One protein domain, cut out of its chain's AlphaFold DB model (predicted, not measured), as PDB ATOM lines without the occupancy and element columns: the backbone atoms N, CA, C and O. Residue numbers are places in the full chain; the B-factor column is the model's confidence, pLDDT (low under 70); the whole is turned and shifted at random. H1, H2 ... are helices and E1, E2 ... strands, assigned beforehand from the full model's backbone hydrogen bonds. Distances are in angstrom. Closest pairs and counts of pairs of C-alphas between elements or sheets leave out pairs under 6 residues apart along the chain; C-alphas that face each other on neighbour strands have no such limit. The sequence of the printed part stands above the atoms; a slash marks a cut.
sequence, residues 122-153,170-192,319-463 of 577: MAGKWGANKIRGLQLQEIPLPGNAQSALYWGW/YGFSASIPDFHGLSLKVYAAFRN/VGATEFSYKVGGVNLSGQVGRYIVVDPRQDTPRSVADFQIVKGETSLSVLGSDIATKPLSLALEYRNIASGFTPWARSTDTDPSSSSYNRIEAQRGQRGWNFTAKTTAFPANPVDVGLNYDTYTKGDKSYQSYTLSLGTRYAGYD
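AT A GLANCE: This is residues 122 to 153, 170 to 192 and 319 to 463 of the 577 residues of an uncharacterized protein of Firmicutes bacterium (UniProt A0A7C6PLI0). One broad antiparallel sheet of eleven strands, twisted and curled, makes an open trough whose edges E1 and E11 never close into a barrel. The short helix H1 and the long stretch of residues 387 to 407 lie over its hollow face, and the other face is bare. The printed part has 200 residues, with the strands E1 to E8, then H1, then E9 to E11 along the chain, and the sheet has the same order, E1 - E2 - E3 - E4 - E5 - E6 - E7 - E8 - E9 - E10 - E11. The class is mostly strand. The whole is loose, with a radius of gyration of the C-alphas of 21.2 A and spans of 65 by 46 by 32 A.

IN THESE COORDINATES: After residues 122 to 129, E1 covers residues 130 to 141, with C-alpha 130 at (29.471, -17.756, 17.292). E1 bends by 88 degrees at residue 133. E2 is residues 145 to 153, E3 residues 170 to 179, E4 residues 182 to 192 and E5 residues 319 to 328. E6, residues 331 to 343, is 39.4 A from first to last C-alpha. E7, residues 351 to 365, is the longest strand by residues and measures 46.4 A, beginning with C-alpha 351 at (52.761, -9.807, 26.797). E8 is residues 377 to 386. H1 holds residues 408 to 411 and is 4.9 A long. E9 is residues 415 to 426, 33.5 A long, and E10 residues 432 to 443, 35.1 A. E11, residues 446 to 459, is 41.6 A long and ends with C-alpha 459 at (3.003, 1.300, 59.133).

HOW THE PARTS SIT: E1 is an edge strand, and in its hairpin with E2 the directions stand at 161 degrees, with N 134 and O 151 at 2.8 A. E2 and E3 are antiparallel at 170 degrees, with N 148 and O 173 at 2.9 A. The hairpin of E3 and E4 has N 174 and O 186 at 2.8 A. E4 and E5 are antiparallel at 176 degrees, with N 185 and O 323 at 2.8 A. E5 E6 E7 E8 form a meander, each strand the antiparallel neighbour of the one before, with N 322 and O 337 at 2.8 A, N 336 and O 358 at 2.8 A, and N 361 and O 381 at 2.8 A. E8 and E9 are antiparallel at 170 degrees, with N 380 and O 421 at 2.8 A. E9 E10 E11 form a second meander, with N 420 and O 438 at 2.8 A and N 437 and O 452 at 2.8 A. E11 is the other edge strand, and E1 and E11 are apart. H1 is on the sheet but only grazes it, with residues 409 to 410; its closest C-alphas to E8 are those of Ile 386 and Ile 409, 7.0 A apart. H1 is too short for any O i to N i+4 pair, and its one O i to N i+3 pair is within hydrogen-bond range.

THE WHOLE: The two C-alphas farthest apart are those of Pro 345 and Ala 460, 69.1 A. From edge to edge of the sheet the strands' lines turn by 66 degrees and the way across it turns by 76 degrees. Residues 154 to 169 are not printed, with 8.5 A from C-alpha 153 to C-alpha 170, and residues 193 to 318 are not printed, with 12.0 A from C-alpha 192 to C-alpha 319. Of the links that are printed whole, those from E7 to E8 and from E8 to H1 are long. The mean pLDDT of the printed part is 72.6, and 88 residues are under 70, among them residues 125 to 153, 341 to 353 and 452 to 463.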
ATOM      1  N   MET A 122      33.371 -13.857  29.401       81.19
ATOM      2  CA  MET A 122      34.335 -14.504  28.497       81.19
ATOM      3  C   MET A 122      33.745 -14.785  27.112       81.19
ATOM      4  O   MET A 122      34.445 -14.622  26.112       81.19
ATOM      5  N   ALA A 123      32.490 -15.243  27.087       76.62
ATOM      6  CA  ALA A 123      31.796 -15.797  25.927       76.62
ATOM      7  C   ALA A 123      30.694 -14.888  25.357       76.62
ATOM      8  O   ALA A 123      30.195 -15.190  24.287       76.62
ATOM      9  N   GLY A 124      30.307 -13.784  26.004       73.69
ATOM     10  CA  GLY A 124      29.532 -12.720  25.343       73.69
ATOM     11  C   GLY A 124      28.094 -13.055  24.995       73.69
ATOM     12  O   GLY A 124      27.530 -14.024  25.495       73.69
ATOM     13  N   LYS A 125      27.480 -12.189  24.174       62.50
ATOM     14  CA  LYS A 125      26.037 -12.229  23.866       62.50
ATOM     15  C   LYS A 125      25.694 -12.305  22.369       62.50
ATOM     16  O   LYS A 125      24.634 -12.824  22.044       62.50
ATOM     17  N   TRP A 126      26.548 -11.813  21.464       52.94
ATOM     18  CA  TRP A 126      26.211 -11.668  20.038       52.94
ATOM     19  C   TRP A 126      27.420 -11.853  19.122       52.94
ATOM     20  O   TRP A 126      28.497 -11.380  19.477       52.94
ATOM     21  N   GLY A 127      27.202 -12.428  17.929       52.97
ATOM     22  CA  GLY A 127      28.082 -12.382  16.745       52.97
ATOM     23  C   GLY A 127      29.487 -12.953  16.948       52.97
ATOM     24  O   GLY A 127      29.790 -14.037  16.470       52.97
ATOM     25  N   ALA A 128      30.314 -12.254  17.721       53.22
ATOM     26  CA  ALA A 128      31.668 -12.628  18.117       53.22
ATOM     27  C   ALA A 128      31.741 -13.839  19.063       53.22
ATOM     28  O   ALA A 128      32.830 -14.271  19.413       53.22
ATOM     29  N   ASN A 129      30.619 -14.395  19.521       66.69
ATOM     30  CA  ASN A 129      30.618 -15.651  20.274       66.69
ATOM     31  C   ASN A 129      30.191 -16.865  19.456       66.69
ATOM     32  O   ASN A 129      30.255 -17.978  19.977       66.69
ATOM     33  N   LYS A 130      29.765 -16.661  18.205       69.31
ATOM     34  CA  LYS A 130      29.471 -17.756  17.292       69.31
ATOM     35  C   LYS A 130      30.775 -18.250  16.688       69.31
ATOM     36  O   LYS A 130      31.464 -17.533  15.966       69.31
ATOM     37  N   ILE A 131      31.105 -19.484  17.021       67.88
ATOM     38  CA  ILE A 131      32.219 -20.221  16.454       67.88
ATOM     39  C   ILE A 131      31.641 -21.254  15.498       67.88
ATOM     40  O   ILE A 131      30.653 -21.911  15.817       67.88
ATOM     41  N   ARG A 132      32.273 -21.413  14.340       64.69
ATOM     42  CA  ARG A 132      32.037 -22.539  13.443       64.69
ATOM     43  C   ARG A 132      33.078 -23.617  13.699       64.69
ATOM     44  O   ARG A 132      34.271 -23.324  13.693       64.69
ATOM     45  N   GLY A 133      32.653 -24.857  13.906       60.53
ATOM     46  CA  GLY A 133      33.571 -25.982  14.090       60.53
ATOM     47  C   GLY A 133      32.914 -27.180  14.763       60.53
ATOM     48  O   GLY A 133      31.789 -27.542  14.428       60.53
ATOM     49  N   LEU A 134      33.606 -27.760  15.743       54.16
ATOM     50  CA  LEU A 134      33.131 -28.873  16.557       54.16
ATOM     51  C   LEU A 134      33.037 -28.467  18.032       54.16
ATOM     52  O   LEU A 134      33.986 -27.937  18.611       54.16
ATOM     53  N   GLN A 135      31.924 -28.815  18.662       66.00
ATOM     54  CA  GLN A 135      31.725 -28.728  20.101       66.00
ATOM     55  C   GLN A 135      31.320 -30.097  20.641       66.00
ATOM     56  O   GLN A 135      30.445 -30.752  20.084       66.00
ATOM     57  N   LEU A 136      31.934 -30.512  21.745       58.72
ATOM     58  CA  LEU A 136      31.555 -31.691  22.515       58.72
ATOM     59  C   LEU A 136      31.092 -31.235  23.898       58.72
ATOM     60  O   LEU A 136      31.748 -30.417  24.541       58.72
ATOM     61  N   GLN A 137      29.958 -31.750  24.348       68.81
ATOM     62  CA  GLN A 137      29.343 -31.434  25.630       68.81
ATOM     63  C   GLN A 137      29.025 -32.718  26.391       68.81
ATOM     64  O   GLN A 137      29.022 -33.811  25.822       68.81
ATOM     65  N   GLU A 138      28.742 -32.552  27.683       66.06
ATOM     66  CA  GLU A 138      28.315 -33.638  28.570       66.06
ATOM     67  C   GLU A 138      29.359 -34.753  28.687       66.06
ATOM     68  O   GLU A 138      29.026 -35.901  28.959       66.06
ATOM     69  N   ILE A 139      30.643 -34.416  28.525       58.59
ATOM     70  CA  ILE A 139      31.732 -35.364  28.740       58.59
ATOM     71  C   ILE A 139      31.753 -35.685  30.238       58.59
ATOM     72  O   ILE A 139      32.097 -34.803  31.042       58.59
ATOM     73  N   PRO A 140      31.360 -36.908  30.631       53.00
ATOM     74  CA  PRO A 140      31.227 -37.263  32.030       53.00
ATOM     75  C   PRO A 140      32.609 -37.345  32.665       53.00
ATOM     76  O   PRO A 140      33.544 -37.942  32.126       53.00
ATOM     77  N   LEU A 141      32.717 -36.775  33.851       53.09
ATOM     78  CA  LEU A 141      33.874 -36.910  34.714       53.09
ATOM     79  C   LEU A 141      33.435 -37.608  36.015       53.09
ATOM     80  O   LEU A 141      32.251 -37.564  36.371       53.09
ATOM     81  N   PRO A 142      34.349 -38.278  36.739       50.84
ATOM     82  CA  PRO A 142      34.029 -38.872  38.035       50.84
ATOM     83  C   PRO A 142      33.355 -37.866  38.984       50.84
ATOM     84  O   PRO A 142      33.718 -36.692  39.008       50.84
ATOM     85  N   GLY A 143      32.382 -38.323  39.783       55.66
ATOM     86  CA  GLY A 143      31.755 -37.494  40.825       55.66
ATOM     87  C   GLY A 143      30.746 -36.453  40.320       55.66
ATOM     88  O   GLY A 143      30.716 -35.343  40.840       55.66
ATOM     89  N   ASN A 144      29.920 -36.795  39.321       66.56
ATOM     90  CA  ASN A 144      28.918 -35.904  38.701       66.56
ATOM     91  C   ASN A 144      29.503 -34.645  38.040       66.56
ATOM     92  O   ASN A 144      28.775 -33.691  37.761       66.56
ATOM     93  N   ALA A 145      30.810 -34.629  37.789       60.69
ATOM     94  CA  ALA A 145      31.446 -33.536  37.088       60.69
ATOM     95  C   ALA A 145      31.120 -33.608  35.587       60.69
ATOM     96  O   ALA A 145      31.021 -34.684  34.994       60.69
ATOM     97  N   GLN A 146      30.939 -32.441  34.977       64.19
ATOM     98  CA  GLN A 146      30.638 -32.307  33.555       64.19
ATOM     99  C   GLN A 146      31.712 -31.468  32.891       64.19
ATOM    100  O   GLN A 146      32.157 -30.463  33.454       64.19
ATOM    101  N   SER A 147      32.091 -31.851  31.679       62.59
ATOM    102  CA  SER A 147      32.983 -31.048  30.857       62.59
ATOM    103  C   SER A 147      32.457 -30.886  29.445       62.59
ATOM    104  O   SER A 147      31.676 -31.691  28.932       62.59
ATOM    105  N   ALA A 148      32.868 -29.789  28.835       65.75
ATOM    106  CA  ALA A 148      32.580 -29.484  27.459       65.75
ATOM    107  C   ALA A 148      33.807 -28.815  26.846       65.75
ATOM    108  O   ALA A 148      34.587 -28.148  27.524       65.75
ATOM    109  N   LEU A 149      34.002 -29.030  25.558       63.72
ATOM    110  CA  LEU A 149      35.167 -28.568  24.828       63.72
ATOM    111  C   LEU A 149      34.772 -28.201  23.414       63.72
ATOM    112  O   LEU A 149      33.849 -28.773  22.838       63.72
ATOM    113  N   TYR A 150      35.442 -27.198  22.877       67.75
ATOM    114  CA  TYR A 150      35.155 -26.706  21.548       67.75
ATOM    115  C   TYR A 150      36.433 -26.399  20.792       67.75
ATOM    116  O   TYR A 150      37.478 -26.078  21.364       67.75
ATOM    117  N   TRP A 151      36.302 -26.474  19.478       60.12
ATOM    118  CA  TRP A 151      37.336 -26.186  18.510       60.12
ATOM    119  C   TRP A 151      36.666 -25.566  17.289       60.12
ATOM    120  O   TRP A 151      35.716 -26.134  16.752       60.12
ATOM    121  N   GLY A 152      37.130 -24.404  16.851       61.84
ATOM    122  CA  GLY A 152      36.573 -23.775  15.664       61.84
ATOM    123  C   GLY A 152      37.154 -22.404  15.369       61.84
ATOM    124  O   GLY A 152      38.140 -21.985  15.966       61.84
ATOM    125  N   TRP A 153      36.547 -21.704  14.426       65.00
ATOM    126  CA  TRP A 153      36.945 -20.374  13.972       65.00
ATOM    127  C   TRP A 153      35.768 -19.403  14.061       65.00
ATOM    128  O   TRP A 153      34.625 -19.825  14.247       65.00
ATOM    129  N   TYR A 170      40.062 -22.514  20.503       64.56
ATOM    130  CA  TYR A 170      39.701 -23.720  21.237       64.56
ATOM    131  C   TYR A 170      39.510 -23.377  22.702       64.56
ATOM    132  O   TYR A 170      40.049 -22.395  23.211       64.56
ATOM    133  N   GLY A 171      38.716 -24.169  23.396       66.38
ATOM    134  CA  GLY A 171      38.455 -23.917  24.797       66.38
ATOM    135  C   GLY A 171      37.697 -25.047  25.440       66.38
ATOM    136  O   GLY A 171      37.272 -25.998  24.782       66.38
ATOM    137  N   PHE A 172      37.550 -24.936  26.748       65.94
ATOM    138  CA  PHE A 172      36.829 -25.907  27.539       65.94
ATOM    139  C   PHE A 172      36.103 -25.234  28.695       65.94
ATOM    140  O   PHE A 172      36.475 -24.154  29.161       65.94
ATOM    141  N   SER A 173      35.076 -25.919  29.172       70.81
ATOM    142  CA  SER A 173      34.481 -25.699  30.475       70.81
ATOM    143  C   SER A 173      34.466 -27.014  31.243       70.81
ATOM    144  O   SER A 173      34.252 -28.085  30.680       70.81
ATOM    145  N   ALA A 174      34.706 -26.935  32.541       66.88
ATOM    146  CA  ALA A 174      34.563 -28.050  33.458       66.88
ATOM    147  C   ALA A 174      33.792 -27.572  34.682       66.88
ATOM    148  O   ALA A 174      33.985 -26.449  35.144       66.88
ATOM    149  N   SER A 175      32.909 -28.410  35.206       72.19
ATOM    150  CA  SER A 175      32.147 -28.110  36.410       72.19
ATOM    151  C   SER A 175      32.124 -29.306  37.341       72.19
ATOM    152  O   SER A 175      31.917 -30.439  36.913       72.19
ATOM    153  N   ILE A 176      32.340 -29.026  38.616       70.06
ATOM    154  CA  ILE A 176      32.247 -29.958  39.726       70.06
ATOM    155  C   ILE A 176      31.163 -29.375  40.635       70.06
ATOM    156  O   ILE A 176      31.401 -28.347  41.272       70.06
ATOM    157  N   PRO A 177      29.942 -29.933  40.632       73.19
ATOM    158  CA  PRO A 177      28.815 -29.311  41.320       73.19
ATOM    159  C   PRO A 177      28.944 -29.384  42.844       73.19
ATOM    160  O   PRO A 177      28.519 -28.453  43.521       73.19
ATOM    161  N   ASP A 178      29.539 -30.450  43.378       72.88
ATOM    162  CA  ASP A 178      29.743 -30.626  44.816       72.88
ATOM    163  C   ASP A 178      30.885 -31.615  45.100       72.88
ATOM    164  O   ASP A 178      30.719 -32.831  45.017       72.88
ATOM    165  N   PHE A 179      32.062 -31.086  45.432       64.12
ATOM    166  CA  PHE A 179      33.192 -31.837  45.968       64.12
ATOM    167  C   PHE A 179      33.393 -31.451  47.430       64.12
ATOM    168  O   PHE A 179      34.022 -30.442  47.742       64.12
ATOM    169  N   HIS A 180      32.820 -32.238  48.343       68.38
ATOM    170  CA  HIS A 180      32.879 -31.979  49.787       68.38
ATOM    171  C   HIS A 180      32.379 -30.575  50.189       68.38
ATOM    172  O   HIS A 180      32.962 -29.919  51.050       68.38
ATOM    173  N   GLY A 181      31.295 -30.102  49.570       67.12
ATOM    174  CA  GLY A 181      30.714 -28.779  49.796       67.12
ATOM    175  C   GLY A 181      31.302 -27.672  48.921       67.12
ATOM    176  O   GLY A 181      30.835 -26.534  49.021       67.12
ATOM    177  N   LEU A 182      32.316 -27.969  48.095       66.62
ATOM    178  CA  LEU A 182      32.904 -27.056  47.113       66.62
ATOM    179  C   LEU A 182      32.285 -27.294  45.737       66.62
ATOM    180  O   LEU A 182      32.501 -28.335  45.120       66.62
ATOM    181  N   SER A 183      31.591 -26.292  45.217       77.38
ATOM    182  CA  SER A 183      31.258 -26.223  43.797       77.38
ATOM    183  C   SER A 183      32.344 -25.441  43.069       77.38
ATOM    184  O   SER A 183      32.732 -24.360  43.513       77.38
ATOM    185  N   LEU A 184      32.801 -25.958  41.934       69.31
ATOM    186  CA  LEU A 184      33.830 -25.348  41.101       69.31
ATOM    187  C   LEU A 184      33.379 -25.351  39.643       69.31
ATOM    188  O   LEU A 184      32.906 -26.364  39.137       69.31
ATOM    189  N   LYS A 185      33.564 -24.239  38.940       77.62
ATOM    190  CA  LYS A 185      33.460 -24.170  37.482       77.62
ATOM    191  C   LYS A 185      34.720 -23.528  36.939       77.62
ATOM    192  O   LYS A 185      35.120 -22.480  37.425       77.62
ATOM    193  N   VAL A 186      35.336 -24.145  35.946       68.69
ATOM    194  CA  VAL A 186      36.554 -23.667  35.296       68.69
ATOM    195  C   VAL A 186      36.260 -23.490  33.819       68.69
ATOM    196  O   VAL A 186      35.606 -24.330  33.204       68.69
ATOM    197  N   TYR A 187      36.759 -22.404  33.253       76.12
ATOM    198  CA  TYR A 187      36.599 -22.043  31.859       76.12
ATOM    199  C   TYR A 187      37.955 -21.635  31.306       76.12
ATOM    200  O   TYR A 187      38.691 -20.882  31.946       76.12
ATOM    201  N   ALA A 188      38.264 -22.067  30.092       66.94
ATOM    202  CA  ALA A 188      39.396 -21.547  29.348       66.94
ATOM    203  C   ALA A 188      39.029 -21.386  27.880       66.94
ATOM    204  O   ALA A 188      38.355 -22.230  27.295       66.94
ATOM    205  N   ALA A 189      39.512 -20.308  27.282       70.12
ATOM    206  CA  ALA A 189      39.428 -20.063  25.859       70.12
ATOM    207  C   ALA A 189      40.775 -19.542  25.371       70.12
ATOM    208  O   ALA A 189      41.291 -18.532  25.852       70.12
ATOM    209  N   PHE A 190      41.322 -20.236  24.389       65.50
ATOM    210  CA  PHE A 190      42.546 -19.902  23.693       65.50
ATOM    211  C   PHE A 190      42.194 -19.490  22.278       65.50
ATOM    212  O   PHE A 190      41.315 -20.075  21.644       65.50
ATOM    213  N   ARG A 191      42.899 -18.481  21.780       64.62
ATOM    214  CA  ARG A 191      42.811 -18.043  20.398       64.62
ATOM    215  C   ARG A 191      44.186 -17.786  19.838       64.62
ATOM    216  O   ARG A 191      44.998 -17.100  20.455       64.62
ATOM    217  N   ASN A 192      44.376 -18.300  18.637       57.03
ATOM    218  CA  ASN A 192      45.530 -18.066  17.803       57.03
ATOM    219  C   ASN A 192      45.023 -17.409  16.519       57.03
ATOM    220  O   ASN A 192      44.273 -18.020  15.758       57.03
ATOM    221  N   VAL A 319      42.207 -16.614  27.721       71.25
ATOM    222  CA  VAL A 319      41.404 -16.226  28.875       71.25
ATOM    223  C   VAL A 319      41.059 -17.472  29.671       71.25
ATOM    224  O   VAL A 319      40.583 -18.455  29.114       71.25
ATOM    225  N   GLY A 320      41.312 -17.427  30.972       68.62
ATOM    226  CA  GLY A 320      40.894 -18.445  31.924       68.62
ATOM    227  C   GLY A 320      40.062 -17.808  33.025       68.62
ATOM    228  O   GLY A 320      40.364 -16.693  33.452       68.62
ATOM    229  N   ALA A 321      39.028 -18.497  33.490       73.75
ATOM    230  CA  ALA A 321      38.277 -18.087  34.663       73.75
ATOM    231  C   ALA A 321      37.811 -19.283  35.479       73.75
ATOM    232  O   ALA A 321      37.569 -20.365  34.947       73.75
ATOM    233  N   THR A 322      37.639 -19.045  36.767       72.00
ATOM    234  CA  THR A 322      37.157 -20.014  37.732       72.00
ATOM    235  C   THR A 322      36.087 -19.363  38.593       72.00
ATOM    236  O   THR A 322      36.282 -18.270  39.120       72.00
ATOM    237  N   GLU A 323      34.968 -20.051  38.763       82.94
ATOM    238  CA  GLU A 323      33.895 -19.695  39.680       82.94
ATOM    239  C   GLU A 323      33.821 -20.758  40.765       82.94
ATOM    240  O   GLU A 323      33.922 -21.950  40.480       82.94
ATOM    241  N   PHE A 324      33.646 -20.338  42.011       76.31
ATOM    242  CA  PHE A 324      33.552 -21.267  43.126       76.31
ATOM    243  C   PHE A 324      32.452 -20.867  44.097       76.31
ATOM    244  O   PHE A 324      32.123 -19.688  44.242       76.31
ATOM    245  N   SER A 325      31.920 -21.859  44.804       84.06
ATOM    246  CA  SER A 325      31.121 -21.660  46.008       84.06
ATOM    247  C   SER A 325      31.440 -22.728  47.039       84.06
ATOM    248  O   SER A 325      31.558 -23.898  46.696       84.06
ATOM    249  N   TYR A 326      31.583 -22.333  48.298       78.62
ATOM    250  CA  TYR A 326      31.939 -23.225  49.394       78.62
ATOM    251  C   TYR A 326      31.263 -22.786  50.686       78.62
ATOM    252  O   TYR A 326      31.120 -21.590  50.939       78.62
ATOM    253  N   LYS A 327      30.877 -23.732  51.540       80.06
ATOM    254  CA  LYS A 327      30.311 -23.425  52.858       80.06
ATOM    255  C   LYS A 327      31.287 -23.818  53.958       80.06
ATOM    256  O   LYS A 327      31.572 -24.994  54.145       80.06
ATOM    257  N   VAL A 328      31.741 -22.841  54.741       72.19
ATOM    258  CA  VAL A 328      32.681 -23.056  55.849       72.19
ATOM    259  C   VAL A 328      32.245 -22.292  57.088       72.19
ATOM    260  O   VAL A 328      31.962 -21.100  57.026       72.19
ATOM    261  N   GLY A 329      32.150 -22.975  58.231       67.06
ATOM    262  CA  GLY A 329      31.888 -22.322  59.520       67.06
ATOM    263  C   GLY A 329      30.614 -21.461  59.571       67.06
ATOM    264  O   GLY A 329      30.605 -20.438  60.245       67.06
ATOM    265  N   GLY A 330      29.555 -21.831  58.836       70.88
ATOM    266  CA  GLY A 330      28.312 -21.043  58.758       70.88
ATOM    267  C   GLY A 330      28.368 -19.834  57.814       70.88
ATOM    268  O   GLY A 330      27.421 -19.047  57.767       70.88
ATOM    269  N   VAL A 331      29.449 -19.693  57.048       70.69
ATOM    270  CA  VAL A 331      29.618 -18.687  55.998       70.69
ATOM    271  C   VAL A 331      29.548 -19.368  54.635       70.69
ATOM    272  O   VAL A 331      30.228 -20.364  54.392       70.69
ATOM    273  N   ASN A 332      28.726 -18.823  53.746       84.31
ATOM    274  CA  ASN A 332      28.695 -19.176  52.335       84.31
ATOM    275  C   ASN A 332      29.696 -18.277  51.605       84.31
ATOM    276  O   ASN A 332      29.501 -17.066  51.500       84.31
ATOM    277  N   LEU A 333      30.785 -18.862  51.132       76.44
ATOM    278  CA  LEU A 333      31.766 -18.214  50.278       76.44
ATOM    279  C   LEU A 333      31.396 -18.465  48.820       76.44
ATOM    280  O   LEU A 333      31.020 -19.572  48.445       76.44
ATOM    281  N   SER A 334      31.536 -17.448  47.987       87.06
ATOM    282  CA  SER A 334      31.468 -17.569  46.537       87.06
ATOM    283  C   SER A 334      32.459 -16.616  45.897       87.06
ATOM    284  O   SER A 334      32.843 -15.614  46.498       87.06
ATOM    285  N   GLY A 335      32.899 -16.910  44.685       80.69
ATOM    286  CA  GLY A 335      33.818 -16.019  44.008       80.69
ATOM    287  C   GLY A 335      34.038 -16.360  42.554       80.69
ATOM    288  O   GLY A 335      33.624 -17.407  42.059       80.69
ATOM    289  N   GLN A 336      34.677 -15.418  41.881       85.75
ATOM    290  CA  GLN A 336      35.049 -15.474  40.483       85.75
ATOM    291  C   GLN A 336      36.470 -14.940  40.376       85.75
ATOM    292  O   GLN A 336      36.761 -13.833  40.830       85.75
ATOM    293  N   VAL A 337      37.360 -15.710  39.777       78.44
ATOM    294  CA  VAL A 337      38.720 -15.272  39.469       78.44
ATOM    295  C   VAL A 337      38.985 -15.531  38.005       78.44
ATOM    296  O   VAL A 337      38.485 -16.499  37.443       78.44
ATOM    297  N   GLY A 338      39.780 -14.688  37.373       72.56
ATOM    298  CA  GLY A 338      40.164 -14.941  36.002       72.56
ATOM    299  C   GLY A 338      41.338 -14.107  35.559       72.56
ATOM    300  O   GLY A 338      41.744 -13.146  36.208       72.56
ATOM    301  N   ARG A 339      41.897 -14.536  34.439       76.44
ATOM    302  CA  ARG A 339      43.108 -13.999  33.849       76.44
ATOM    303  C   ARG A 339      42.939 -13.949  32.349       76.44
ATOM    304  O   ARG A 339      42.527 -14.924  31.725       76.44
ATOM    305  N   TYR A 340      43.299 -12.815  31.785       72.75
ATOM    306  CA  TYR A 340      43.426 -12.600  30.361       72.75
ATOM    307  C   TYR A 340      44.891 -12.338  30.037       72.75
ATOM    308  O   TYR A 340      45.528 -11.490  30.657       72.75
ATOM    309  N   ILE A 341      45.425 -13.093  29.087       66.62
ATOM    310  CA  ILE A 341      46.788 -12.974  28.592       66.62
ATOM    311  C   ILE A 341      46.691 -12.704  27.102       66.62
ATOM    312  O   ILE A 341      46.061 -13.469  26.376       66.62
ATOM    313  N   VAL A 342      47.352 -11.648  26.654       67.31
ATOM    314  CA  VAL A 342      47.572 -11.386  25.235       67.31
ATOM    315  C   VAL A 342      49.059 -11.387  24.999       67.31
ATOM    316  O   VAL A 342      49.791 -10.701  25.705       67.31
ATOM    317  N   VAL A 343      49.497 -12.151  24.011       62.75
ATOM    318  CA  VAL A 343      50.832 -12.044  23.450       62.75
ATOM    319  C   VAL A 343      50.695 -11.401  22.079       62.75
ATOM    320  O   VAL A 343      50.126 -12.007  21.169       62.75
ATOM    321  N   ASP A 344      51.171 -10.166  21.968       61.44
ATOM    322  CA  ASP A 344      51.232  -9.394  20.732       61.44
ATOM    323  C   ASP A 344      52.704  -9.057  20.443       61.44
ATOM    324  O   ASP A 344      53.274  -8.187  21.104       61.44
ATOM    325  N   PRO A 345      53.345  -9.722  19.473       54.44
ATOM    326  CA  PRO A 345      54.757  -9.528  19.166       54.44
ATOM    327  C   PRO A 345      55.085  -8.133  18.602       54.44
ATOM    328  O   PRO A 345      56.257  -7.850  18.372       54.44
ATOM    329  N   ARG A 346      54.088  -7.261  18.384       50.91
ATOM    330  CA  ARG A 346      54.265  -5.871  17.924       50.91
ATOM    331  C   ARG A 346      54.462  -4.862  19.056       50.91
ATOM    332  O   ARG A 346      54.811  -3.719  18.779       50.91
ATOM    333  N   GLN A 347      54.164  -5.230  20.300       56.16
ATOM    334  CA  GLN A 347      54.267  -4.311  21.433       56.16
ATOM    335  C   GLN A 347      55.637  -4.417  22.107       56.16
ATOM    336  O   GLN A 347      56.143  -5.520  22.302       56.16
ATOM    337  N   ASP A 348      56.188  -3.281  22.555       53.41
ATOM    338  CA  ASP A 348      57.415  -3.224  23.374       53.41
ATOM    339  C   ASP A 348      57.313  -4.108  24.627       53.41
ATOM    340  O   ASP A 348      58.295  -4.658  25.123       53.41
ATOM    341  N   THR A 349      56.087  -4.273  25.131       55.50
ATOM    342  CA  THR A 349      55.715  -5.313  26.092       55.50
ATOM    343  C   THR A 349      54.885  -6.361  25.358       55.50
ATOM    344  O   THR A 349      53.660  -6.261  25.319       55.50
ATOM    345  N   PRO A 350      55.516  -7.400  24.786       58.78
ATOM    346  CA  PRO A 350      54.830  -8.331  23.900       58.78
ATOM    347  C   PRO A 350      53.810  -9.201  24.629       58.78
ATOM    348  O   PRO A 350      53.112  -9.980  23.997       58.78
ATOM    349  N   ARG A 351      53.719  -9.101  25.959       64.88
ATOM    350  CA  ARG A 351      52.761  -9.807  26.797       64.88
ATOM    351  C   ARG A 351      52.008  -8.815  27.674       64.88
ATOM    352  O   ARG A 351      52.592  -8.213  28.572       64.88
ATOM    353  N   SER A 352      50.700  -8.733  27.476       68.44
ATOM    354  CA  SER A 352      49.770  -8.063  28.378       68.44
ATOM    355  C   SER A 352      49.056  -9.097  29.244       68.44
ATOM    356  O   SER A 352      48.653 -10.158  28.762       68.44
ATOM    357  N   VAL A 353      48.924  -8.805  30.538       69.62
ATOM    358  CA  VAL A 353      48.191  -9.633  31.498       69.62
ATOM    359  C   VAL A 353      47.202  -8.748  32.236       69.62
ATOM    360  O   VAL A 353      47.561  -7.682  32.736       69.62
ATOM    361  N   ALA A 354      45.960  -9.201  32.325       74.00
ATOM    362  CA  ALA A 354      44.927  -8.546  33.100       74.00
ATOM    363  C   ALA A 354      44.147  -9.582  33.901       74.00
ATOM    364  O   ALA A 354      43.627 -10.545  33.342       74.00
ATOM    365  N   ASP A 355      44.042  -9.353  35.202       78.69
ATOM    366  CA  ASP A 355      43.395 -10.268  36.134       78.69
ATOM    367  C   ASP A 355      42.104  -9.657  36.679       78.69
ATOM    368  O   ASP A 355      41.961  -8.436  36.777       78.69
ATOM    369  N   PHE A 356      41.164 -10.503  37.079       82.88
ATOM    370  CA  PHE A 356      40.064 -10.091  37.933       82.88
ATOM    371  C   PHE A 356      39.865 -11.080  39.074       82.88
ATOM    372  O   PHE A 356      40.116 -12.277  38.944       82.88
ATOM    373  N   GLN A 357      39.406 -10.559  40.203       83.62
ATOM    374  CA  GLN A 357      39.086 -11.312  41.403       83.62
ATOM    375  C   GLN A 357      37.855 -10.683  42.044       83.62
ATOM    376  O   GLN A 357      37.827  -9.481  42.304       83.62
ATOM    377  N   ILE A 358      36.838 -11.492  42.301       85.75
ATOM    378  CA  ILE A 358      35.661 -11.140  43.086       85.75
ATOM    379  C   ILE A 358      35.469 -12.259  44.095       85.75
ATOM    380  O   ILE A 358      35.361 -13.421  43.716       85.75
ATOM    381  N   VAL A 359      35.427 -11.924  45.377       80.81
ATOM    382  CA  VAL A 359      35.196 -12.891  46.452       80.81
ATOM    383  C   VAL A 359      34.129 -12.332  47.364       80.81
ATOM    384  O   VAL A 359      34.232 -11.197  47.813       80.81
ATOM    385  N   LYS A 360      33.108 -13.129  47.647       88.06
ATOM    386  CA  LYS A 360      31.945 -12.760  48.437       88.06
ATOM    387  C   LYS A 360      31.736 -13.774  49.549       88.06
ATOM    388  O   LYS A 360      31.579 -14.962  49.285       88.06
ATOM    389  N   GLY A 361      31.709 -13.301  50.786       76.44
ATOM    390  CA  GLY A 361      31.293 -14.077  51.945       76.44
ATOM    391  C   GLY A 361      29.940 -13.602  52.442       76.44
ATOM    392  O   GLY A 361      29.749 -12.409  52.667       76.44
ATOM    393  N   GLU A 362      29.016 -14.533  52.636       87.69
ATOM    394  CA  GLU A 362      27.687 -14.266  53.169       87.69
ATOM    395  C   GLU A 362      27.407 -15.138  54.384       87.69
ATOM    396  O   GLU A 362      27.686 -16.335  54.401       87.69
ATOM    397  N   THR A 363      26.817 -14.553  55.415       79.31
ATOM    398  CA  THR A 363      26.352 -15.292  56.586       79.31
ATOM    399  C   THR A 363      25.080 -14.667  57.131       79.31
ATOM    400  O   THR A 363      24.696 -13.554  56.768       79.31
ATOM    401  N   SER A 364      24.395 -15.396  57.997       82.69
ATOM    402  CA  SER A 364      23.226 -14.902  58.709       82.69
ATOM    403  C   SER A 364      23.454 -15.083  60.196       82.69
ATOM    404  O   SER A 364      23.703 -16.193  60.665       82.69
ATOM    405  N   LEU A 365      23.359 -13.989  60.943       68.81
ATOM    406  CA  LEU A 365      23.364 -14.034  62.394       68.81
ATOM    407  C   LEU A 365      21.938 -14.300  62.865       68.81
ATOM    408  O   LEU A 365      21.007 -13.563  62.529       68.81
ATOM    409  N   SER A 366      21.776 -15.371  63.641       67.62
ATOM    410  CA  SER A 366      20.518 -15.704  64.301       67.62
ATOM    411  C   SER A 366      20.014 -14.523  65.130       67.62
ATOM    412  O   SER A 366      20.804 -13.792  65.730       67.62
ATOM    413  N   VAL A 367      18.693 -14.356  65.178       59.34
ATOM    414  CA  VAL A 367      18.033 -13.294  65.940       59.34
ATOM    415  C   VAL A 367      18.414 -13.411  67.421       59.34
ATOM    416  O   VAL A 367      18.002 -14.344  68.108       59.34
ATOM    417  N   LEU A 368      19.210 -12.464  67.923       49.84
ATOM    418  CA  LEU A 368      19.498 -12.329  69.351       49.84
ATOM    419  C   LEU A 368      18.372 -11.504  69.987       49.84
ATOM    420  O   LEU A 368      18.491 -10.292  70.130       49.84
ATOM    421  N   GLY A 369      17.268 -12.175  70.319       53.44
ATOM    422  CA  GLY A 369      16.076 -11.563  70.914       53.44
ATOM    423  C   GLY A 369      14.960 -11.358  69.894       53.44
ATOM    424  O   GLY A 369      14.982 -10.409  69.108       53.44
ATOM    425  N   SER A 370      13.966 -12.247  69.934       55.53
ATOM    426  CA  SER A 370      12.739 -12.187  69.122       55.53
ATOM    427  C   SER A 370      11.948 -10.895  69.304       55.53
ATOM    428  O   SER A 370      11.096 -10.596  68.480       55.53
ATOM    429  N   ASP A 371      12.246 -10.128  70.352       54.69
ATOM    430  CA  ASP A 371      11.583  -8.868  70.686       54.69
ATOM    431  C   ASP A 371      12.083  -7.692  69.825       54.69
ATOM    432  O   ASP A 371      11.421  -6.659  69.743       54.69
ATOM    433  N   ILE A 372      13.242  -7.836  69.164       57.09
ATOM    434  CA  ILE A 372      13.901  -6.756  68.408       57.09
ATOM    435  C   ILE A 372      13.846  -6.992  66.896       57.09
ATOM    436  O   ILE A 372      13.685  -6.030  66.147       57.09
ATOM    437  N   ALA A 373      13.963  -8.234  66.423       59.62
ATOM    438  CA  ALA A 373      13.970  -8.544  64.993       59.62
ATOM    439  C   ALA A 373      13.141  -9.787  64.662       59.62
ATOM    440  O   ALA A 373      13.136 -10.763  65.405       59.62
ATOM    441  N   THR A 374      12.456  -9.757  63.518       67.69
ATOM    442  CA  THR A 374      11.645 -10.877  63.006       67.69
ATOM    443  C   THR A 374      12.382 -11.726  61.986       67.69
ATOM    444  O   THR A 374      11.965 -12.852  61.718       67.69
ATOM    445  N   LYS A 375      13.486 -11.216  61.425       79.88
ATOM    446  CA  LYS A 375      14.358 -11.961  60.513       79.88
ATOM    447  C   LYS A 375      15.813 -11.947  60.995       79.88
ATOM    448  O   LYS A 375      16.233 -10.973  61.622       79.88
ATOM    449  N   PRO A 376      16.595 -13.002  60.695       80.62
ATOM    450  CA  PRO A 376      18.039 -13.012  60.917       80.62
ATOM    451  C   PRO A 376      18.735 -11.826  60.238       80.62
ATOM    452  O   PRO A 376      18.321 -11.388  59.163       80.62
ATOM    453  N   LEU A 377      19.821 -11.340  60.841       75.75
ATOM    454  CA  LEU A 377      20.664 -10.318  60.224       75.75
ATOM    455  C   LEU A 377      21.542 -10.980  59.160       75.75
ATOM    456  O   LEU A 377      22.497 -11.686  59.485       75.75
ATOM    457  N   SER A 378      21.219 -10.738  57.896       85.81
ATOM    458  CA  SER A 378      22.034 -11.140  56.754       85.81
ATOM    459  C   SER A 378      23.206 -10.180  56.606       85.81
ATOM    460  O   SER A 378      23.006  -8.969  56.526       85.81
ATOM    461  N   LEU A 379      24.418 -10.717  56.526       75.88
ATOM    462  CA  LEU A 379      25.655  -9.977  56.296       75.88
ATOM    463  C   LEU A 379      26.327 -10.521  55.039       75.88
ATOM    464  O   LEU A 379      26.497 -11.731  54.911       75.88
ATOM    465  N   ALA A 380      26.737  -9.633  54.143       83.44
ATOM    466  CA  ALA A 380      27.537  -9.953  52.974       83.44
ATOM    467  C   ALA A 380      28.721  -8.988  52.899       83.44
ATOM    468  O   ALA A 380      28.540  -7.774  52.960       83.44
ATOM    469  N   LEU A 381      29.927  -9.527  52.765       73.88
ATOM    470  CA  LEU A 381      31.121  -8.760  52.439       73.88
ATOM    471  C   LEU A 381      31.666  -9.289  51.127       73.88
ATOM    472  O   LEU A 381      31.878 -10.489  50.966       73.88
ATOM    473  N   GLU A 382      31.922  -8.385  50.207       90.62
ATOM    474  CA  GLU A 382      32.491  -8.698  48.920       90.62
ATOM    475  C   GLU A 382      33.741  -7.866  48.691       90.62
ATOM    476  O   GLU A 382      33.732  -6.655  48.869       90.62
ATOM    477  N   TYR A 383      34.808  -8.517  48.265       80.75
ATOM    478  CA  TYR A 383      35.995  -7.883  47.734       80.75
ATOM    479  C   TYR A 383      35.988  -7.998  46.212       80.75
ATOM    480  O   TYR A 383      35.659  -9.053  45.668       80.75
ATOM    481  N   ARG A 384      36.402  -6.931  45.530       91.50
ATOM    482  CA  ARG A 384      36.637  -6.939  44.086       91.50
ATOM    483  C   ARG A 384      37.966  -6.286  43.737       91.50
ATOM    484  O   ARG A 384      38.343  -5.264  44.304       91.50
ATOM    485  N   ASN A 385      38.644  -6.852  42.753       84.69
ATOM    486  CA  ASN A 385      39.819  -6.293  42.109       84.69
ATOM    487  C   ASN A 385      39.784  -6.695  40.640       84.69
ATOM    488  O   ASN A 385      40.047  -7.845  40.311       84.69
ATOM    489  N   ILE A 386      39.399  -5.771  39.768       92.00
ATOM    490  CA  ILE A 386      39.199  -6.042  38.345       92.00
ATOM    491  C   ILE A 386      40.150  -5.143  37.566       92.00
ATOM    492  O   ILE A 386      39.960  -3.926  37.533       92.00
ATOM    493  N   ALA A 387      41.162  -5.722  36.921       84.56
ATOM    494  CA  ALA A 387      42.121  -4.964  36.129       84.56
ATOM    495  C   ALA A 387      41.422  -4.219  34.983       84.56
ATOM    496  O   ALA A 387      40.544  -4.752  34.301       84.56
ATOM    497  N   SER A 388      41.848  -2.980  34.730       88.31
ATOM    498  CA  SER A 388      41.317  -2.155  33.637       88.31
ATOM    499  C   SER A 388      41.541  -2.778  32.255       88.31
ATOM    500  O   SER A 388      40.748  -2.535  31.349       88.31
ATOM    501  N   GLY A 389      42.587  -3.596  32.108       83.00
ATOM    502  CA  GLY A 389      42.935  -4.285  30.866       83.00
ATOM    503  C   GLY A 389      42.154  -5.575  30.592       83.00
ATOM    504  O   GLY A 389      42.335  -6.161  29.525       83.00
ATOM    505  N   PHE A 390      41.294  -6.049  31.507       83.38
ATOM    506  CA  PHE A 390      40.590  -7.321  31.307       83.38
ATOM    507  C   PHE A 390      39.543  -7.181  30.194       83.38
ATOM    508  O   PHE A 390      38.502  -6.542  30.370       83.38
ATOM    509  N   THR A 391      39.853  -7.733  29.018       80.69
ATOM    510  CA  THR A 391      39.110  -7.504  27.770       80.69
ATOM    511  C   THR A 391      39.136  -8.739  26.853       80.69
ATOM    512  O   THR A 391      39.721  -8.699  25.771       80.69
ATOM    513  N   PRO A 392      38.506  -9.867  27.239       74.75
ATOM    514  CA  PRO A 392      38.476 -11.042  26.371       74.75
ATOM    515  C   PRO A 392      37.672 -10.758  25.094       74.75
ATOM    516  O   PRO A 392      36.730  -9.966  25.106       74.75
ATOM    517  N   TRP A 393      38.035 -11.403  23.980       70.56
ATOM    518  CA  TRP A 393      37.487 -11.022  22.665       70.56
ATOM    519  C   TRP A 393      35.979 -11.232  22.500       70.56
ATOM    520  O   TRP A 393      35.327 -10.373  21.923       70.56
ATOM    521  N   ALA A 394      35.400 -12.283  23.085       74.06
ATOM    522  CA  ALA A 394      33.954 -12.501  23.050       74.06
ATOM    523  C   ALA A 394      33.264 -11.882  24.274       74.06
ATOM    524  O   ALA A 394      32.255 -12.400  24.700       74.06
ATOM    525  N   ARG A 395      33.774 -10.825  24.920       74.44
ATOM    526  CA  ARG A 395      33.104 -10.247  26.107       74.44
ATOM    527  C   ARG A 395      31.751  -9.613  25.770       74.44
ATOM    528  O   ARG A 395      31.605  -8.949  24.749       74.44
ATOM    529  N   SER A 396      30.783  -9.710  26.681       80.19
ATOM    530  CA  SER A 396      29.614  -8.819  26.674       80.19
ATOM    531  C   SER A 396      30.018  -7.442  27.211       80.19
ATOM    532  O   SER A 396      30.689  -7.365  28.237       80.19
ATOM    533  N   THR A 397      29.613  -6.354  26.556       84.19
ATOM    534  CA  THR A 397      29.809  -4.985  27.077       84.19
ATOM    535  C   THR A 397      28.582  -4.441  27.806       84.19
ATOM    536  O   THR A 397      28.536  -3.258  28.127       84.19
ATOM    537  N   ASP A 398      27.572  -5.278  28.025       83.12
ATOM    538  CA  ASP A 398      26.329  -4.884  28.678       83.12
ATOM    539  C   ASP A 398      26.554  -4.662  30.177       83.12
ATOM    540  O   ASP A 398      26.937  -5.579  30.904       83.12
ATOM    541  N   THR A 399      26.338  -3.433  30.635       89.12
ATOM    542  CA  THR A 399      26.542  -3.016  32.025       89.12
ATOM    543  C   THR A 399      25.236  -2.697  32.744       89.12
ATOM    544  O   THR A 399      25.281  -2.247  33.889       89.12
ATOM    545  N   ASP A 400      24.085  -2.948  32.113       87.50
ATOM    546  CA  ASP A 400      22.778  -2.732  32.725       87.50
ATOM    547  C   ASP A 400      22.441  -3.895  33.678       87.50
ATOM    548  O   ASP A 400      22.266  -5.025  33.218       87.50
ATOM    549  N   PRO A 401      22.326  -3.659  35.001       86.25
ATOM    550  CA  PRO A 401      22.022  -4.710  35.972       86.25
ATOM    551  C   PRO A 401      20.618  -5.311  35.819       86.25
ATOM    552  O   PRO A 401      20.351  -6.358  36.405       86.25
ATOM    553  N   SER A 402      19.719  -4.671  35.064       88.00
ATOM    554  CA  SER A 402      18.388  -5.207  34.751       88.00
ATOM    555  C   SER A 402      18.387  -6.165  33.555       88.00
ATOM    556  O   SER A 402      17.426  -6.907  33.350       88.00
ATOM    557  N   SER A 403      19.471  -6.185  32.779       84.56
ATOM    558  CA  SER A 403      19.605  -7.042  31.609       84.56
ATOM    559  C   SER A 403      19.957  -8.478  31.999       84.56
ATOM    560  O   SER A 403      20.841  -8.729  32.820       84.56
ATOM    561  N   SER A 404      19.339  -9.454  31.330       80.50
ATOM    562  CA  SER A 404      19.667 -10.881  31.491       80.50
ATOM    563  C   SER A 404      21.104 -11.233  31.084       80.50
ATOM    564  O   SER A 404      21.593 -12.316  31.395       80.50
ATOM    565  N   SER A 405      21.793 -10.321  30.401       80.19
ATOM    566  CA  SER A 405      23.188 -10.452  29.977       80.19
ATOM    567  C   SER A 405      24.140  -9.500  30.683       80.19
ATOM    568  O   SER A 405      25.237  -9.252  30.170       80.19
ATOM    569  N   TYR A 406      23.714  -8.955  31.823       87.38
ATOM    570  CA  TYR A 406      24.524  -8.078  32.648       87.38
ATOM    571  C   TYR A 406      25.923  -8.666  32.864       87.38
ATOM    572  O   TYR A 406      26.102  -9.715  33.489       87.38
ATOM    573  N   ASN A 407      26.933  -7.970  32.351       89.31
ATOM    574  CA  ASN A 407      28.323  -8.289  32.592       89.31
ATOM    575  C   ASN A 407      28.857  -7.400  33.709       89.31
ATOM    576  O   ASN A 407      29.371  -6.297  33.508       89.31
ATOM    577  N   ARG A 408      28.798  -7.949  34.915       89.38
ATOM    578  CA  ARG A 408      29.344  -7.314  36.104       89.38
ATOM    579  C   ARG A 408      30.838  -6.989  35.996       89.38
ATOM    580  O   ARG A 408      31.251  -5.920  36.445       89.38
ATOM    581  N   ILE A 409      31.636  -7.889  35.415       91.44
ATOM    582  CA  ILE A 409      33.086  -7.695  35.253       91.44
ATOM    583  C   ILE A 409      33.355  -6.463  34.383       91.44
ATOM    584  O   ILE A 409      34.237  -5.668  34.698       91.44
ATOM    585  N   GLU A 410      32.548  -6.256  33.340       90.81
ATOM    586  CA  GLU A 410      32.606  -5.046  32.517       90.81
ATOM    587  C   GLU A 410      32.186  -3.799  33.304       90.81
ATOM    588  O   GLU A 410      32.909  -2.800  33.315       90.81
ATOM    589  N   ALA A 411      31.037  -3.855  33.986       91.38
ATOM    590  CA  ALA A 411      30.475  -2.718  34.718       91.38
ATOM    591  C   ALA A 411      31.425  -2.197  35.810       91.38
ATOM    592  O   ALA A 411      31.522  -0.990  36.047       91.38
ATOM    593  N   GLN A 412      32.156  -3.107  36.455       93.38
ATOM    594  CA  GLN A 412      33.072  -2.811  37.554       93.38
ATOM    595  C   GLN A 412      34.548  -2.806  37.122       93.38
ATOM    596  O   GLN A 412      35.445  -2.785  37.965       93.38
ATOM    597  N   ARG A 413      34.837  -2.780  35.815       92.62
ATOM    598  CA  ARG A 413      36.211  -2.824  35.303       92.62
ATOM    599  C   ARG A 413      37.075  -1.665  35.804       92.62
ATOM    600  O   ARG A 413      36.668  -0.497  35.792       92.62
ATOM    601  N   GLY A 414      38.307  -1.995  36.187       92.75
ATOM    602  CA  GLY A 414      39.279  -1.059  36.747       92.75
ATOM    603  C   GLY A 414      39.024  -0.714  38.213       92.75
ATOM    604  O   GLY A 414      39.698   0.176  38.726       92.75
ATOM    605  N   GLN A 415      38.044  -1.350  38.867       93.38
ATOM    606  CA  GLN A 415      37.740  -1.102  40.272       93.38
ATOM    607  C   GLN A 415      38.484  -2.077  41.190       93.38
ATOM    608  O   GLN A 415      38.464  -3.290  40.969       93.38
ATOM    609  N   ARG A 416      39.058  -1.545  42.273       91.88
ATOM    610  CA  ARG A 416      39.588  -2.322  43.400       91.88
ATOM    611  C   ARG A 416      38.966  -1.822  44.693       91.88
ATOM    612  O   ARG A 416      39.107  -0.654  45.025       91.88
ATOM    613  N   GLY A 417      38.295  -2.685  45.440       85.19
ATOM    614  CA  GLY A 417      37.543  -2.249  46.605       85.19
ATOM    615  C   GLY A 417      36.737  -3.350  47.258       85.19
ATOM    616  O   GLY A 417      36.937  -4.533  46.991       85.19
ATOM    617  N   TRP A 418      35.813  -2.947  48.115       80.12
ATOM    618  CA  TRP A 418      34.909  -3.853  48.791       80.12
ATOM    619  C   TRP A 418      33.511  -3.258  48.925       80.12
ATOM    620  O   TRP A 418      33.327  -2.045  49.015       80.12
ATOM    621  N   ASN A 419      32.531  -4.152  48.952       84.12
ATOM    622  CA  ASN A 419      31.137  -3.865  49.209       84.12
ATOM    623  C   ASN A 419      30.688  -4.629  50.456       84.12
ATOM    624  O   ASN A 419      30.883  -5.837  50.559       84.12
ATOM    625  N   PHE A 420      30.075  -3.932  51.400       73.62
ATOM    626  CA  PHE A 420      29.439  -4.517  52.566       73.62
ATOM    627  C   PHE A 420      27.937  -4.282  52.495       73.62
ATOM    628  O   PHE A 420      27.482  -3.145  52.400       73.62
ATOM    629  N   THR A 421      27.166  -5.355  52.597       80.50
ATOM    630  CA  THR A 421      25.712  -5.306  52.683       80.50
ATOM    631  C   THR A 421      25.255  -5.951  53.988       80.50
ATOM    632  O   THR A 421      25.640  -7.073  54.306       80.50
ATOM    633  N   ALA A 422      24.383  -5.274  54.728       71.69
ATOM    634  CA  ALA A 422      23.696  -5.819  55.892       71.69
ATOM    635  C   ALA A 422      22.186  -5.635  55.730       71.69
ATOM    636  O   ALA A 422      21.743  -4.556  55.347       71.69
ATOM    637  N   LYS A 423      21.386  -6.671  55.996       83.44
ATOM    638  CA  LYS A 423      19.921  -6.615  55.873       83.44
ATOM    639  C   LYS A 423      19.238  -7.365  57.009       83.44
ATOM    640  O   LYS A 423      19.643  -8.474  57.342       83.44
ATOM    641  N   THR A 424      18.190  -6.787  57.580       76.81
ATOM    642  CA  THR A 424      17.345  -7.431  58.596       76.81
ATOM    643  C   THR A 424      15.926  -6.867  58.559       76.81
ATOM    644  O   THR A 424      15.684  -5.848  57.915       76.81
ATOM    645  N   THR A 425      14.999  -7.505  59.271       77.81
ATOM    646  CA  THR A 425      13.681  -6.939  59.572       77.81
ATOM    647  C   THR A 425      13.574  -6.753  61.085       77.81
ATOM    648  O   THR A 425      13.601  -7.729  61.836       77.81
ATOM    649  N   ALA A 426      13.484  -5.502  61.531       65.50
ATOM    650  CA  ALA A 426      13.380  -5.112  62.935       65.50
ATOM    651  C   ALA A 426      11.916  -4.886  63.359       65.50
ATOM    652  O   ALA A 426      11.042  -4.744  62.510       65.50
ATOM    653  N   PHE A 427      11.672  -4.818  64.671       66.12
ATOM    654  CA  PHE A 427      10.405  -4.478  65.330       66.12
ATOM    655  C   PHE A 427       9.235  -5.429  65.002       66.12
ATOM    656  O   PHE A 427       8.444  -5.164  64.103       66.12
ATOM    657  N   PRO A 428       9.045  -6.521  65.764       65.12
ATOM    658  CA  PRO A 428       8.035  -7.537  65.459       65.12
ATOM    659  C   PRO A 428       6.596  -7.045  65.353       65.12
ATOM    660  O   PRO A 428       5.860  -7.499  64.481       65.12
ATOM    661  N   ALA A 429       6.210  -6.096  66.205       61.94
ATOM    662  CA  ALA A 429       4.872  -5.513  66.177       61.94
ATOM    663  C   ALA A 429       4.649  -4.569  64.979       61.94
ATOM    664  O   ALA A 429       3.508  -4.355  64.589       61.94
ATOM    665  N   ASN A 430       5.719  -4.010  64.398       64.00
ATOM    666  CA  ASN A 430       5.677  -3.091  63.258       64.00
ATOM    667  C   ASN A 430       6.905  -3.327  62.362       64.00
ATOM    668  O   ASN A 430       7.866  -2.566  62.464       64.00
ATOM    669  N   PRO A 431       6.913  -4.385  61.529       67.00
ATOM    670  CA  PRO A 431       8.108  -4.812  60.810       67.00
ATOM    671  C   PRO A 431       8.729  -3.701  59.955       67.00
ATOM    672  O   PRO A 431       8.059  -3.093  59.119       67.00
ATOM    673  N   VAL A 432      10.030  -3.477  60.145       63.12
ATOM    674  CA  VAL A 432      10.832  -2.522  59.371       63.12
ATOM    675  C   VAL A 432      11.986  -3.243  58.706       63.12
ATOM    676  O   VAL A 432      12.864  -3.766  59.392       63.12
ATOM    677  N   ASP A 433      12.020  -3.237  57.380       77.56
ATOM    678  CA  ASP A 433      13.160  -3.742  56.629       77.56
ATOM    679  C   ASP A 433      14.300  -2.721  56.691       77.56
ATOM    680  O   ASP A 433      14.192  -1.605  56.192       77.56
ATOM    681  N   VAL A 434      15.410  -3.097  57.318       64.75
ATOM    682  CA  VAL A 434      16.610  -2.266  57.436       64.75
ATOM    683  C   VAL A 434      17.680  -2.852  56.531       64.75
ATOM    684  O   VAL A 434      18.062  -4.012  56.687       64.75
ATOM    685  N   GLY A 435      18.179  -2.052  55.594       74.31
ATOM    686  CA  GLY A 435      19.262  -2.414  54.690       74.31
ATOM    687  C   GLY A 435      20.376  -1.380  54.725       74.31
ATOM    688  O   GLY A 435      20.125  -0.205  54.507       74.31
ATOM    689  N   LEU A 436      21.608  -1.806  54.958       73.06
ATOM    690  CA  LEU A 436      22.805  -0.994  54.781       73.06
ATOM    691  C   LEU A 436      23.594  -1.561  53.606       73.06
ATOM    692  O   LEU A 436      23.868  -2.756  53.570       73.06
ATOM    693  N   ASN A 437      23.980  -0.704  52.676       80.38
ATOM    694  CA  ASN A 437      24.961  -0.991  51.643       80.38
ATOM    695  C   ASN A 437      26.092   0.025  51.783       80.38
ATOM    696  O   ASN A 437      25.828   1.220  51.826       80.38
ATOM    697  N   TYR A 438      27.334  -0.421  51.871       72.75
ATOM    698  CA  TYR A 438      28.510   0.437  51.897       72.75
ATOM    699  C   TYR A 438      29.484  -0.071  50.844       72.75
ATOM    700  O   TYR A 438      29.939  -1.208  50.919       72.75
ATOM    701  N   ASP A 439      29.790   0.755  49.855       85.25
ATOM    702  CA  ASP A 439      30.663   0.409  48.744       85.25
ATOM    703  C   ASP A 439      31.828   1.390  48.672       85.25
ATOM    704  O   ASP A 439      31.624   2.598  48.552       85.25
ATOM    705  N   THR A 440      33.051   0.876  48.731       81.12
ATOM    706  CA  THR A 440      34.268   1.679  48.618       81.12
ATOM    707  C   THR A 440      35.220   1.040  47.629       81.12
ATOM    708  O   THR A 440      35.496  -0.157  47.696       81.12
ATOM    709  N   TYR A 441      35.718   1.826  46.681       90.62
ATOM    710  CA  TYR A 441      36.634   1.333  45.663       90.62
ATOM    711  C   TYR A 441      37.513   2.441  45.099       90.62
ATOM    712  O   TYR A 441      37.149   3.614  45.079       90.62
ATOM    713  N   THR A 442      38.669   2.056  44.582       89.75
ATOM    714  CA  THR A 442      39.517   2.905  43.754       89.75
ATOM    715  C   THR A 442      39.318   2.563  42.282       89.75
ATOM    716  O   THR A 442      39.047   1.412  41.937       89.75
ATOM    717  N   LYS A 443      39.424   3.563  41.405       91.75
ATOM    718  CA  LYS A 443      39.454   3.398  39.946       91.75
ATOM    719  C   LYS A 443      40.470   4.378  39.363       91.75
ATOM    720  O   LYS A 443      40.226   5.585  39.352       91.75
ATOM    721  N   GLY A 444      41.609   3.856  38.906       89.12
ATOM    722  CA  GLY A 444      42.801   4.683  38.681       89.12
ATOM    723  C   GLY A 444      43.227   5.359  39.988       89.12
ATOM    724  O   GLY A 444      43.165   4.735  41.046       89.12
ATOM    725  N   ASP A 445      43.551   6.650  39.933       88.38
ATOM    726  CA  ASP A 445      43.996   7.423  41.106       88.38
ATOM    727  C   ASP A 445      42.843   7.964  41.971       88.38
ATOM    728  O   ASP A 445      43.059   8.651  42.969       88.38
ATOM    729  N   LYS A 446      41.591   7.689  41.590       90.56
ATOM    730  CA  LYS A 446      40.403   8.211  42.276       90.56
ATOM    731  C   LYS A 446      39.830   7.181  43.240       90.56
ATOM    732  O   LYS A 446      39.661   6.018  42.879       90.56
ATOM    733  N   SER A 447      39.474   7.638  44.438       87.31
ATOM    734  CA  SER A 447      38.738   6.857  45.437       87.31
ATOM    735  C   SER A 447      37.264   7.248  45.436       87.31
ATOM    736  O   SER A 447      36.927   8.428  45.378       87.31
ATOM    737  N   TYR A 448      36.397   6.249  45.522       86.50
ATOM    738  CA  TYR A 448      34.949   6.380  45.528       86.50
ATOM    739  C   TYR A 448      34.402   5.707  46.776       86.50
ATOM    740  O   TYR A 448      34.827   4.611  47.138       86.50
ATOM    741  N   GLN A 449      33.449   6.368  47.420       78.31
ATOM    742  CA  GLN A 449      32.723   5.829  48.559       78.31
ATOM    743  C   GLN A 449      31.247   6.140  48.371       78.31
ATOM    744  O   GLN A 449      30.872   7.277  48.086       78.31
ATOM    745  N   SER A 450      30.412   5.127  48.541       75.81
ATOM    746  CA  SER A 450      28.970   5.282  48.604       75.81
ATOM    747  C   SER A 450      28.429   4.482  49.773       75.81
ATOM    748  O   SER A 450      28.947   3.427  50.132       75.81
ATOM    749  N   TYR A 451      27.386   5.010  50.391       72.38
ATOM    750  CA  TYR A 451      26.623   4.295  51.393       72.38
ATOM    751  C   TYR A 451      25.143   4.467  51.091       72.38
ATOM    752  O   TYR A 451      24.718   5.459  50.506       72.38
ATOM    753  N   THR A 452      24.343   3.481  51.447       69.75
ATOM    754  CA  THR A 452      22.899   3.525  51.288       69.75
ATOM    755  C   THR A 452      22.288   2.870  52.506       69.75
ATOM    756  O   THR A 452      22.463   1.671  52.710       69.75
ATOM    757  N   LEU A 453      21.586   3.651  53.322       66.38
ATOM    758  CA  LEU A 453      20.710   3.122  54.359       66.38
ATOM    759  C   LEU A 453      19.282   3.144  53.817       66.38
ATOM    760  O   LEU A 453      18.741   4.205  53.522       66.38
ATOM    761  N   SER A 454      18.694   1.968  53.657       69.56
ATOM    762  CA  SER A 454      17.303   1.757  53.279       69.56
ATOM    763  C   SER A 454      16.503   1.375  54.518       69.56
ATOM    764  O   SER A 454      16.855   0.419  55.208       69.56
ATOM    765  N   LEU A 455      15.432   2.110  54.793       63.72
ATOM    766  CA  LEU A 455      14.466   1.810  55.846       63.72
ATOM    767  C   LEU A 455      13.108   1.601  55.178       63.72
ATOM    768  O   LEU A 455      12.424   2.564  54.853       63.72
ATOM    769  N   GLY A 456      12.740   0.348  54.927       63.69
ATOM    770  CA  GLY A 456      11.429  -0.054  54.431       63.69
ATOM    771  C   GLY A 456      10.451  -0.187  55.590       63.69
ATOM    772  O   GLY A 456      10.308  -1.258  56.175       63.69
ATOM    773  N   THR A 457       9.796   0.908  55.955       58.19
ATOM    774  CA  THR A 457       8.731   0.919  56.967       58.19
ATOM    775  C   THR A 457       7.372   0.741  56.296       58.19
ATOM    776  O   THR A 457       6.992   1.561  55.464       58.19
ATOM    777  N   ARG A 458       6.608  -0.282  56.702       53.75
ATOM    778  CA  ARG A 458       5.160  -0.351  56.448       53.75
ATOM    779  C   ARG A 458       4.416  -0.159  57.760       53.75
ATOM    780  O   ARG A 458       4.355  -1.071  58.575       53.75
ATOM    781  N   TYR A 459       3.836   1.018  57.962       46.31
ATOM    782  CA  TYR A 459       3.003   1.300  59.133       46.31
ATOM    783  C   TYR A 459       1.570   1.528  58.663       46.31
ATOM    784  O   TYR A 459       1.369   2.359  57.794       46.31
ATOM    785  N   ALA A 460       0.582   0.780  59.166       46.22
ATOM    786  CA  ALA A 460      -0.846   0.962  58.842       46.22
ATOM    787  C   ALA A 460      -1.192   1.097  57.330       46.22
ATOM    788  O   ALA A 460      -2.090   1.854  56.955       46.22
ATOM    789  N   GLY A 461      -0.470   0.382  56.454       47.44
ATOM    790  CA  GLY A 461      -0.654   0.427  54.993       47.44
ATOM    791  C   GLY A 461       0.055   1.581  54.268       47.44
ATOM    792  O   GLY A 461      -0.101   1.709  53.058       47.44
ATOM    793  N   TYR A 462       0.830   2.405  54.977       45.19
ATOM    794  CA  TYR A 462       1.689   3.442  54.403       45.19
ATOM    795  C   TYR A 462       3.068   2.864  54.080       45.19
ATOM    796  O   TYR A 462       3.687   2.254  54.956       45.19
ATOM    797  N   ASP A 463       3.554   3.076  52.854       54.19
ATOM    798  CA  ASP A 463       4.973   2.899  52.542       54.19
ATOM    799  C   ASP A 463       5.718   4.164  52.967       54.19
ATOM    800  O   ASP A 463       5.457   5.261  52.466       54.19
TER     801      ASP A 463